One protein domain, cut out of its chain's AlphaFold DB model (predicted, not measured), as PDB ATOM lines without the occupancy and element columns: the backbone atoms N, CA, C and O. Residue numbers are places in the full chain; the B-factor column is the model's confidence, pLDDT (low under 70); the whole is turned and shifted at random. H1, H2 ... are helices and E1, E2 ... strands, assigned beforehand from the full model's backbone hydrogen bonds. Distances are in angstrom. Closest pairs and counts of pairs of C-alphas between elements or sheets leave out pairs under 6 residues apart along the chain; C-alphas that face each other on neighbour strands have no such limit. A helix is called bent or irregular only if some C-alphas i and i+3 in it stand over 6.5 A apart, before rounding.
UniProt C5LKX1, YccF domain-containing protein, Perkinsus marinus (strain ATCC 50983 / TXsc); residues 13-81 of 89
ATOM      1  N   VAL A  13      54.234  38.719 -49.844       64.94
ATOM      2  CA  VAL A  13      55.018  38.554 -48.621       64.94
ATOM      3  C   VAL A  13      56.251  37.728 -48.979       64.94
ATOM      4  O   VAL A  13      56.115  36.652 -49.568       64.94
ATOM      5  N   ILE A  14      57.438  38.263 -48.710       72.94
ATOM      6  CA  ILE A  14      58.724  37.601 -48.923       72.94
ATOM      7  C   ILE A  14      59.387  37.428 -47.560       72.94
ATOM      8  O   ILE A  14      59.375  38.342 -46.737       72.94
ATOM      9  N   ASP A  15      59.930  36.240 -47.328       70.75
ATOM     10  CA  ASP A  15      60.632  35.902 -46.094       70.75
ATOM     11  C   ASP A  15      62.024  36.555 -46.090       70.75
ATOM     12  O   ASP A  15      62.770  36.453 -47.074       70.75
ATOM     13  N   LYS A  16      62.380  37.263 -45.012       67.31
ATOM     14  CA  LYS A  16      63.715  37.853 -44.860       67.31
ATOM     15  C   LYS A  16      64.709  36.758 -44.465       67.31
ATOM     16  O   LYS A  16      65.000  36.565 -43.292       67.31
ATOM     17  N   GLY A  17      65.291  36.080 -45.453       58.56
ATOM     18  CA  GLY A  17      66.305  35.030 -45.263       58.56
ATOM     19  C   GLY A  17      67.696  35.530 -44.831       58.56
ATOM     20  O   GLY A  17      68.678  35.266 -45.518       58.56
ATOM     21  N   GLY A  18      67.796  36.278 -43.726       61.25
ATOM     22  CA  GLY A  18      69.060  36.771 -43.162       61.25
ATOM     23  C   GLY A  18      69.517  35.989 -41.923       61.25
ATOM     24  O   GLY A  18      68.764  35.844 -40.966       61.25
ATOM     25  N   ILE A  19      70.782  35.551 -41.898       54.62
ATOM     26  CA  ILE A  19      71.390  34.699 -40.846       54.62
ATOM     27  C   ILE A  19      71.346  35.292 -39.420       54.62
ATOM     28  O   ILE A  19      71.293  34.541 -38.452       54.62
ATOM     29  N   LEU A  20      71.333  36.622 -39.271       57.56
ATOM     30  CA  LEU A  20      71.223  37.298 -37.964       57.56
ATOM     31  C   LEU A  20      69.770  37.409 -37.456       57.56
ATOM     32  O   LEU A  20      69.558  37.617 -36.264       57.56
ATOM     33  N   CYS A  21      68.777  37.248 -38.334       58.72
ATOM     34  CA  CYS A  21      67.356  37.438 -38.028       58.72
ATOM     35  C   CYS A  21      66.697  36.141 -37.524       58.72
ATOM     36  O   CYS A  21      65.888  36.180 -36.599       58.72
ATOM     37  N   CYS A  22      67.130  34.978 -38.033       63.25
ATOM     38  CA  CYS A  22      66.508  33.675 -37.758       63.25
ATOM     39  C   CYS A  22      66.393  33.319 -36.262       63.25
ATOM     40  O   CYS A  22      65.447  32.642 -35.866       63.25
ATOM     41  N   GLY A  23      67.332  33.775 -35.423       70.19
ATOM     42  CA  GLY A  23      67.289  33.533 -33.975       70.19
ATOM     43  C   GLY A  23      66.303  34.434 -33.226       70.19
ATOM     44  O   GLY A  23      65.608  33.971 -32.325       70.19
ATOM     45  N   ILE A  24      66.216  35.711 -33.611       75.44
ATOM     46  CA  ILE A  24      65.360  36.711 -32.952       75.44
ATOM     47  C   ILE A  24      63.907  36.521 -33.390       75.44
ATOM     48  O   ILE A  24      63.014  36.540 -32.547       75.44
ATOM     49  N   ASP A  25      63.674  36.258 -34.680       76.12
ATOM     50  CA  ASP A  25      62.342  35.978 -35.218       76.12
ATOM     51  C   ASP A  25      61.741  34.714 -34.579       76.12
ATOM     52  O   ASP A  25      60.565  34.711 -34.220       76.12
ATOM     53  N   TRP A  26      62.546  33.667 -34.354       77.81
ATOM     54  CA  TRP A  26      62.099  32.456 -33.657       77.81
ATOM     55  C   TRP A  26      61.752  32.721 -32.186       77.81
ATOM     56  O   TRP A  26      60.688  32.304 -31.729       77.81
ATOM     57  N   LEU A  27      62.593  33.465 -31.457       82.44
ATOM     58  CA  LEU A  27      62.333  33.830 -30.059       82.44
ATOM     59  C   LEU A  27      61.070  34.688 -29.922       82.44
ATOM     60  O   LEU A  27      60.226  34.428 -29.063       82.44
ATOM     61  N   CYS A  28      60.920  35.684 -30.795       81.88
ATOM     62  CA  CYS A  28      59.736  36.525 -30.851       81.88
ATOM     63  C   CYS A  28      58.499  35.715 -31.243       81.88
ATOM     64  O   CYS A  28      57.470  35.902 -30.610       81.88
ATOM     65  N   ASN A  29      58.579  34.774 -32.188       83.06
ATOM     66  CA  ASN A  29      57.459  33.893 -32.539       83.06
ATOM     67  C   ASN A  29      57.063  32.953 -31.384       83.06
ATOM     68  O   ASN A  29      55.878  32.767 -31.120       83.06
ATOM     69  N   CYS A  30      58.037  32.413 -30.645       82.75
ATOM     70  CA  CYS A  30      57.782  31.618 -29.441       82.75
ATOM     71  C   CYS A  30      57.123  32.446 -28.327       82.75
ATOM     72  O   CYS A  30      56.166  31.984 -27.711       82.75
ATOM     73  N   LEU A  31      57.585  33.679 -28.093       85.50
ATOM     74  CA  LEU A  31      56.958  34.602 -27.139       85.50
ATOM     75  C   LEU A  31      55.561  35.054 -27.608       85.50
ATOM     76  O   LEU A  31      54.666  35.283 -26.797       85.50
ATOM     77  N   TRP A  32      55.365  35.158 -28.923       83.81
ATOM     78  CA  TRP A  32      54.140  35.633 -29.567       83.81
ATOM     79  C   TRP A  32      53.063  34.557 -29.737       83.81
ATOM     80  O   TRP A  32      51.964  34.841 -30.209       83.81
ATOM     81  N   TRP A  33      53.324  33.324 -29.317       81.69
ATOM     82  CA  TRP A  33      52.400  32.216 -29.538       81.69
ATOM     83  C   TRP A  33      51.027  32.437 -28.874       81.69
ATOM     84  O   TRP A  33      49.992  32.164 -29.478       81.69
ATOM     85  N   ILE A  34      51.003  33.029 -27.673       83.75
ATOM     86  CA  ILE A  34      49.772  33.336 -26.922       83.75
ATOM     87  C   ILE A  34      48.929  34.432 -27.607       83.75
ATOM     88  O   ILE A  34      47.769  34.162 -27.932       83.75
ATOM     89  N   PRO A  35      49.450  35.651 -27.868       85.38
ATOM     90  CA  PRO A  35      48.676  36.681 -28.564       85.38
ATOM     91  C   PRO A  35      48.350  36.296 -30.015       85.38
ATOM     92  O   PRO A  35      47.266  36.622 -30.497       85.38
ATOM     93  N   GLY A  36      49.232  35.559 -30.699       84.50
ATOM     94  CA  GLY A  36      49.023  35.105 -32.074       84.50
ATOM     95  C   GLY A  36      47.814  34.177 -32.232       84.50
ATOM     96  O   GLY A  36      47.038  34.346 -33.171       84.50
ATOM     97  N   ILE A  37      47.594  33.249 -31.293       84.19
ATOM     98  CA  ILE A  37      46.428  32.346 -31.309       84.19
ATOM     99  C   ILE A  37      45.123  33.117 -31.075       84.19
ATOM    100  O   ILE A  37      44.133  32.868 -31.760       84.19
ATOM    101  N   ILE A  38      45.119  34.081 -30.149       87.25
ATOM    102  CA  ILE A  38      43.938  34.910 -29.859       87.25
ATOM    103  C   ILE A  38      43.539  35.724 -31.099       87.25
ATOM    104  O   ILE A  38      42.366  35.741 -31.477       87.25
ATOM    105  N   ILE A  39      44.517  36.348 -31.765       87.25
ATOM    106  CA  ILE A  39      44.298  37.107 -33.004       87.25
ATOM    107  C   ILE A  39      43.803  36.176 -34.119       87.25
ATOM    108  O   ILE A  39      42.832  36.500 -34.794       87.25
ATOM    109  N   ALA A  40      44.410  34.997 -34.285       85.06
ATOM    110  CA  ALA A  40      43.998  34.035 -35.305       85.06
ATOM    111  C   ALA A  40      42.543  33.568 -35.118       85.06
ATOM    112  O   ALA A  40      41.795  33.494 -36.091       85.06
ATOM    113  N   ILE A  41      42.118  33.299 -33.880       87.38
ATOM    114  CA  ILE A  41      40.733  32.917 -33.570       87.38
ATOM    115  C   ILE A  41      39.770  34.061 -33.903       87.38
ATOM    116  O   ILE A  41      38.744  33.829 -34.541       87.38
ATOM    117  N   PHE A  42      40.107  35.293 -33.517       89.62
ATOM    118  CA  PHE A  42      39.286  36.465 -33.810       89.62
ATOM    119  C   PHE A  42      39.116  36.682 -35.323       89.62
ATOM    120  O   PHE A  42      37.997  36.842 -35.805       89.62
ATOM    121  N   GLU A  43      40.205  36.589 -36.087       87.56
ATOM    122  CA  GLU A  43      40.193  36.718 -37.548       87.56
ATOM    123  C   GLU A  43      39.385  35.600 -38.229       87.56
ATOM    124  O   GLU A  43      38.677  35.862 -39.201       87.56
ATOM    125  N   ILE A  44      39.422  34.363 -37.715       86.94
ATOM    126  CA  ILE A  44      38.595  33.254 -38.227       86.94
ATOM    127  C   ILE A  44      37.109  33.517 -37.963       86.94
ATOM    128  O   ILE A  44      36.288  33.317 -38.857       86.94
ATOM    129  N   ILE A  45      36.751  33.997 -36.771       89.06
ATOM    130  CA  ILE A  45      35.364  34.344 -36.435       89.06
ATOM    131  C   ILE A  45      34.864  35.469 -37.353       89.06
ATOM    132  O   ILE A  45      33.796  35.346 -37.955       89.06
ATOM    133  N   CYS A  46      35.658  36.528 -37.533       87.75
ATOM    134  CA  CYS A  46      35.347  37.613 -38.462       87.75
ATOM    135  C   CYS A  46      35.241  37.127 -39.913       87.75
ATOM    136  O   CYS A  46      34.338  37.561 -40.634       87.75
ATOM    137  N   ALA A  47      36.100  36.197 -40.343       86.06
ATOM    138  CA  ALA A  47      36.023  35.593 -41.669       86.06
ATOM    139  C   ALA A  47      34.709  34.825 -41.867       86.06
ATOM    140  O   ALA A  47      34.038  35.029 -42.875       86.06
ATOM    141  N   VAL A  48      34.299  33.998 -40.898       86.81
ATOM    142  CA  VAL A  48      33.045  33.224 -40.955       86.81
ATOM    143  C   VAL A  48      31.826  34.147 -41.011       86.81
ATOM    144  O   VAL A  48      30.955  33.960 -41.859       86.81
ATOM    145  N   ILE A  49      31.787  35.187 -40.175       87.50
ATOM    146  CA  ILE A  49      30.711  36.192 -40.189       87.50
ATOM    147  C   ILE A  49      30.665  36.923 -41.539       87.50
ATOM    148  O   ILE A  49      29.590  37.151 -42.099       87.50
ATOM    149  N   SER A  50      31.834  37.241 -42.100       83.44
ATOM    150  CA  SER A  50      31.940  37.896 -43.406       83.44
ATOM    151  C   SER A  50      31.516  36.983 -44.556       83.44
ATOM    152  O   SER A  50      30.966  37.483 -45.526       83.44
ATOM    153  N   PHE A  51      31.709  35.664 -44.456       80.69
ATOM    154  CA  PHE A  51      31.231  34.706 -45.461       80.69
ATOM    155  C   PHE A  51      29.708  34.539 -45.458       80.69
ATOM    156  O   PHE A  51      29.125  34.308 -46.514       80.69
ATOM    157  N   ILE A  52      29.059  34.682 -44.297       82.50
ATOM    158  CA  ILE A  52      27.590  34.637 -44.188       82.50
ATOM    159  C   ILE A  52      26.957  35.837 -44.909       82.50
ATOM    160  O   ILE A  52      25.879  35.731 -45.494       82.50
ATOM    161  N   SER A  53      27.651  36.974 -44.933       79.69
ATOM    162  CA  SER A  53      27.283  38.101 -45.782       79.69
ATOM    163  C   SER A  53      27.784  37.817 -47.203       79.69
ATOM    164  O   SER A  53      28.974  37.912 -47.452       79.69
ATOM    165  N   ILE A  54      26.918  37.505 -48.172       74.69
ATOM    166  CA  ILE A  54      27.315  37.259 -49.585       74.69
ATOM    167  C   ILE A  54      28.214  38.390 -50.148       74.69
ATOM    168  O   ILE A  54      29.084  38.159 -50.985       74.69
ATOM    169  N   ILE A  55      28.057  39.612 -49.630       78.94
ATOM    170  CA  ILE A  55      28.844  40.812 -49.967       78.94
ATOM    171  C   ILE A  55      30.246  40.808 -49.312       78.94
ATOM    172  O   ILE A  55      31.168  41.469 -49.782       78.94
ATOM    173  N   GLY A  56      30.429  40.059 -48.225       77.31
ATOM    174  CA  GLY A  56      31.647  39.974 -47.422       77.31
ATOM    175  C   GLY A  56      32.650  38.913 -47.881       77.31
ATOM    176  O   GLY A  56      33.726  38.832 -47.300       77.31
ATOM    177  N   ILE A  57      32.382  38.155 -48.949       78.62
ATOM    178  CA  ILE A  57      33.345  37.212 -49.556       78.62
ATOM    179  C   ILE A  57      34.734  37.844 -49.820       78.62
ATOM    180  O   ILE A  57      35.731  37.250 -49.397       78.62
ATOM    181  N   PRO A  58      34.868  39.036 -50.449       78.19
ATOM    182  CA  PRO A  58      36.179  39.673 -50.614       78.19
ATOM    183  C   PRO A  58      36.852  40.019 -49.273       78.19
ATOM    184  O   PRO A  58      38.073  39.909 -49.158       78.19
ATOM    185  N   PHE A  59      36.068  40.369 -48.249       77.31
ATOM    186  CA  PHE A  59      36.560  40.666 -46.900       77.31
ATOM    187  C   PHE A  59      36.983  39.401 -46.138       77.31
ATOM    188  O   PHE A  59      38.032  39.399 -45.496       77.31
ATOM    189  N   GLY A  60      36.246  38.295 -46.262       82.38
ATOM    190  CA  GLY A  60      36.587  37.012 -45.642       82.38
ATOM    191  C   GLY A  60      37.948  36.488 -46.108       82.38
ATOM    192  O   GLY A  60      38.770  36.064 -45.297       82.38
ATOM    193  N   ILE A  61      38.249  36.621 -47.405       81.12
ATOM    194  CA  ILE A  61      39.560  36.259 -47.972       81.12
ATOM    195  C   ILE A  61      40.688  37.112 -47.367       81.12
ATOM    196  O   ILE A  61      41.805  36.622 -47.172       81.12
ATOM    197  N   GLN A  62      40.419  38.380 -47.059       83.75
ATOM    198  CA  GLN A  62      41.392  39.277 -46.440       83.75
ATOM    199  C   GLN A  62      41.652  38.912 -44.976       83.75
ATOM    200  O   GLN A  62      42.817  38.818 -44.589       83.75
ATOM    201  N   HIS A  63      40.609  38.598 -44.207       83.38
ATOM    202  CA  HIS A  63      40.738  38.086 -42.839       83.38
ATOM    203  C   HIS A  63      41.557  36.790 -42.785       83.38
ATOM    204  O   HIS A  63      42.455  36.656 -41.960       83.38
ATOM    205  N   CYS A  64      41.382  35.870 -43.740       81.62
ATOM    206  CA  CYS A  64      42.227  34.672 -43.822       81.62
ATOM    207  C   CYS A  64      43.713  34.978 -44.106       81.62
ATOM    208  O   CYS A  64      44.591  34.244 -43.646       81.62
ATOM    209  N   LYS A  65      44.024  36.036 -44.869       78.44
ATOM    210  CA  LYS A  65      45.413  36.481 -45.091       78.44
ATOM    211  C   LYS A  65      45.994  37.140 -43.838       78.44
ATOM    212  O   LYS A  65      47.149  36.882 -43.509       78.44
ATOM    213  N   LEU A  66      45.200  37.950 -43.138       80.88
ATOM    214  CA  LEU A  66      45.588  38.592 -41.882       80.88
ATOM    215  C   LEU A  66      45.787  37.575 -40.760       80.88
ATOM    216  O   LEU A  66      46.764  37.687 -40.034       80.88
ATOM    217  N   ALA A  67      44.955  36.534 -40.682       84.06
ATOM    218  CA  ALA A  67      45.113  35.441 -39.724       84.06
ATOM    219  C   ALA A  67      46.491  34.770 -39.849       84.06
ATOM    220  O   ALA A  67      47.164  34.548 -38.847       84.06
ATOM    221  N   LYS A  68      46.945  34.509 -41.084       78.38
ATOM    222  CA  LYS A  68      48.284  33.954 -41.337       78.38
ATOM    223  C   LYS A  68      49.382  34.911 -40.866       78.38
ATOM    224  O   LYS A  68      50.261  34.495 -40.125       78.38
ATOM    225  N   LEU A  69      49.283  36.191 -41.224       78.31
ATOM    226  CA  LEU A  69      50.248  37.222 -40.821       78.31
ATOM    227  C   LEU A  69      50.270  37.478 -39.303       78.31
ATOM    228  O   LEU A  69      51.328  37.737 -38.742       78.31
ATOM    229  N   GLY A  70      49.121  37.404 -38.631       78.56
ATOM    230  CA  GLY A  70      48.998  37.621 -37.187       78.56
ATOM    231  C   GLY A  70      49.569  36.476 -36.351       78.56
ATOM    232  O   GLY A  70      50.019  36.703 -35.227       78.56
ATOM    233  N   MET A  71      49.594  35.262 -36.911       75.12
ATOM    234  CA  MET A  71      50.154  34.077 -36.260       75.12
ATOM    235  C   MET A  71      51.689  34.082 -36.266       75.12
ATOM    236  O   MET A  71      52.287  33.573 -35.324       75.12
ATOM    237  N   HIS A  72      52.315  34.679 -37.288       76.62
ATOM    238  CA  HIS A  72      53.769  34.843 -37.388       76.62
ATOM    239  C   HIS A  72      54.138  36.256 -37.899       76.62
ATOM    240  O   HIS A  72      54.449  36.449 -39.071       76.62
ATOM    241  N   PRO A  73      54.105  37.301 -37.052       69.19
ATOM    242  CA  PRO A  73      54.331  38.667 -37.535       69.19
ATOM    243  C   PRO A  73      55.810  38.983 -37.818       69.19
ATOM    244  O   PRO A  73      56.110  40.004 -38.439       69.19
ATOM    245  N   PHE A  74      56.735  38.135 -37.361       75.62
ATOM    246  CA  PHE A  74      58.181  38.352 -37.434       75.62
ATOM    247  C   PHE A  74      58.800  37.616 -38.636       75.62
ATOM    248  O   PHE A  74      58.275  36.596 -39.080       75.62
ATOM    249  N   GLY A  75      59.884  38.159 -39.199       68.44
ATOM    250  CA  GLY A  75      60.564  37.612 -40.385       68.44
ATOM    251  C   GLY A  75      59.966  37.969 -41.757       68.44
ATOM    252  O   GLY A  75      60.517  37.579 -42.785       68.44
ATOM    253  N   LEU A  76      58.872  38.739 -41.825       71.31
ATOM    254  CA  LEU A  76      58.167  39.013 -43.086       71.31
ATOM    255  C   LEU A  76      58.448  40.408 -43.654       71.31
ATOM    256  O   LEU A  76      58.323  41.422 -42.966       71.31
ATOM    257  N   GLU A  77      58.737  40.479 -44.955       72.81
ATOM    258  CA  GLU A  77      58.769  41.721 -45.725       72.81
ATOM    259  C   GLU A  77      57.625  41.774 -46.730       72.81
ATOM    260  O   GLU A  77      57.375  40.832 -47.484       72.81
ATOM    261  N   ILE A  78      56.935  42.909 -46.778       66.69
ATOM    262  CA  ILE A  78      55.842  43.119 -47.721       66.69
ATOM    263  C   ILE A  78      56.389  43.888 -48.919       66.69
ATOM    264  O   ILE A  78      56.697  45.075 -48.811       66.69
ATOM    265  N   GLN A  79      56.479  43.224 -50.070       67.00
ATOM    266  CA  GLN A  79      56.885  43.855 -51.322       67.00
ATOM    267  C   GLN A  79      55.680  44.055 -52.242       67.00
ATOM    268  O   GLN A  79      54.838  43.170 -52.400       67.00
ATOM    269  N   VAL A  80      55.596  45.227 -52.874       65.06
ATOM    270  CA  VAL A  80      54.636  45.476 -53.958       65.06
ATOM    271  C   VAL A  80      55.009  44.548 -55.117       65.06
ATOM    272  O   VAL A  80      56.087  44.675 -55.697       65.06
ATOM    273  N   ARG A  81      54.114  43.641 -55.502       60.97
ATOM    274  CA  ARG A  81      54.160  42.978 -56.805       60.97
ATOM    275  C   ARG A  81      53.859  44.044 -57.862       60.97
ATOM    276  O   ARG A  81      52.709  44.351 -58.156       60.97
TER     277      ARG A  81
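This is residues 13 to 81 of the 89 residues of the protein "YccF domain-containing protein" of Perkinsus marinus (strain ATCC 50983 / TXsc) (UniProt C5LKX1). Two long helices, H2 and H3, lie side by side as a helical hairpin, and the shorter H1 makes a corner with H2 at the hairpin's open end. The two ends of the printed part come together there as a small ribbon of two antiparallel strands, E1 and E2, and the whole is a thin, flat slab. The printed part has 69 residues, with three named helices and two named strands in the order E1, H1, H2, H3, E2; its class is mostly helix, and the sheet's order is E1 - E2. It is loose, with a radius of gyration of the C-alphas of 14.3 A, and the C-alphas span 45 by 32 by 8 A.

Start at E1, residues 13 to 15, and look for its neighbour E2, residues 76 to 80. They are antiparallel, at 137 degrees between their directions. The C-alphas of Val 13 and Ile 78, which face each other, are 4.7 A apart. Across the pair, N 14 and O 77 are within hydrogen-bond range at 2.8 A, and so are N 77 and O 14 at 2.9 A. Next comes H1, residues 22 to 31, which meets H2, residues 33 to 52, only through their link. H2 and H3, residues 54 to 71, form a helical hairpin: they touch, and their closest C-alphas, those of Ala 47 and Gly 60, are 4.3 A apart. They run opposite ways at a shallow tilt of 9 degrees. H1 and H3 are only just apart, at 8.2 A, and H2 is apart from both E1 and E2. In H1 and H2 every O i to N i+4 pair is within hydrogen-bond range; in H3 12 of 14 are.

Find C-alpha 13 at (55.018, 38.554, -48.621), where E1 begins. H1 runs from Cys 22 to Leu 31, 14.3 A. From C-alpha 33 at (52.400, 32.216, -29.538), H2 runs 28.9 A to Ile 52. H3 returns from Ile 54 to Met 71, 26.6 A; it has a kink of 27 degrees near residue 61 and is irregular, with C-alphas 55 and 58 7.5 A apart. E2 runs 13.1 A from Leu 76 to C-alpha 80 at (54.636, 45.476, -53.958).

The two C-alphas farthest apart are those of Leu 20 and Ile 54, 45.4 A. The printed part has no cut. The link from E1 to H1 is short, and the other three links are tight. The mean pLDDT of the printed part is 77.5; look for values under 70 at residue 13, residues 16 to 22, residues 73 and 75, and residues 78 to 81.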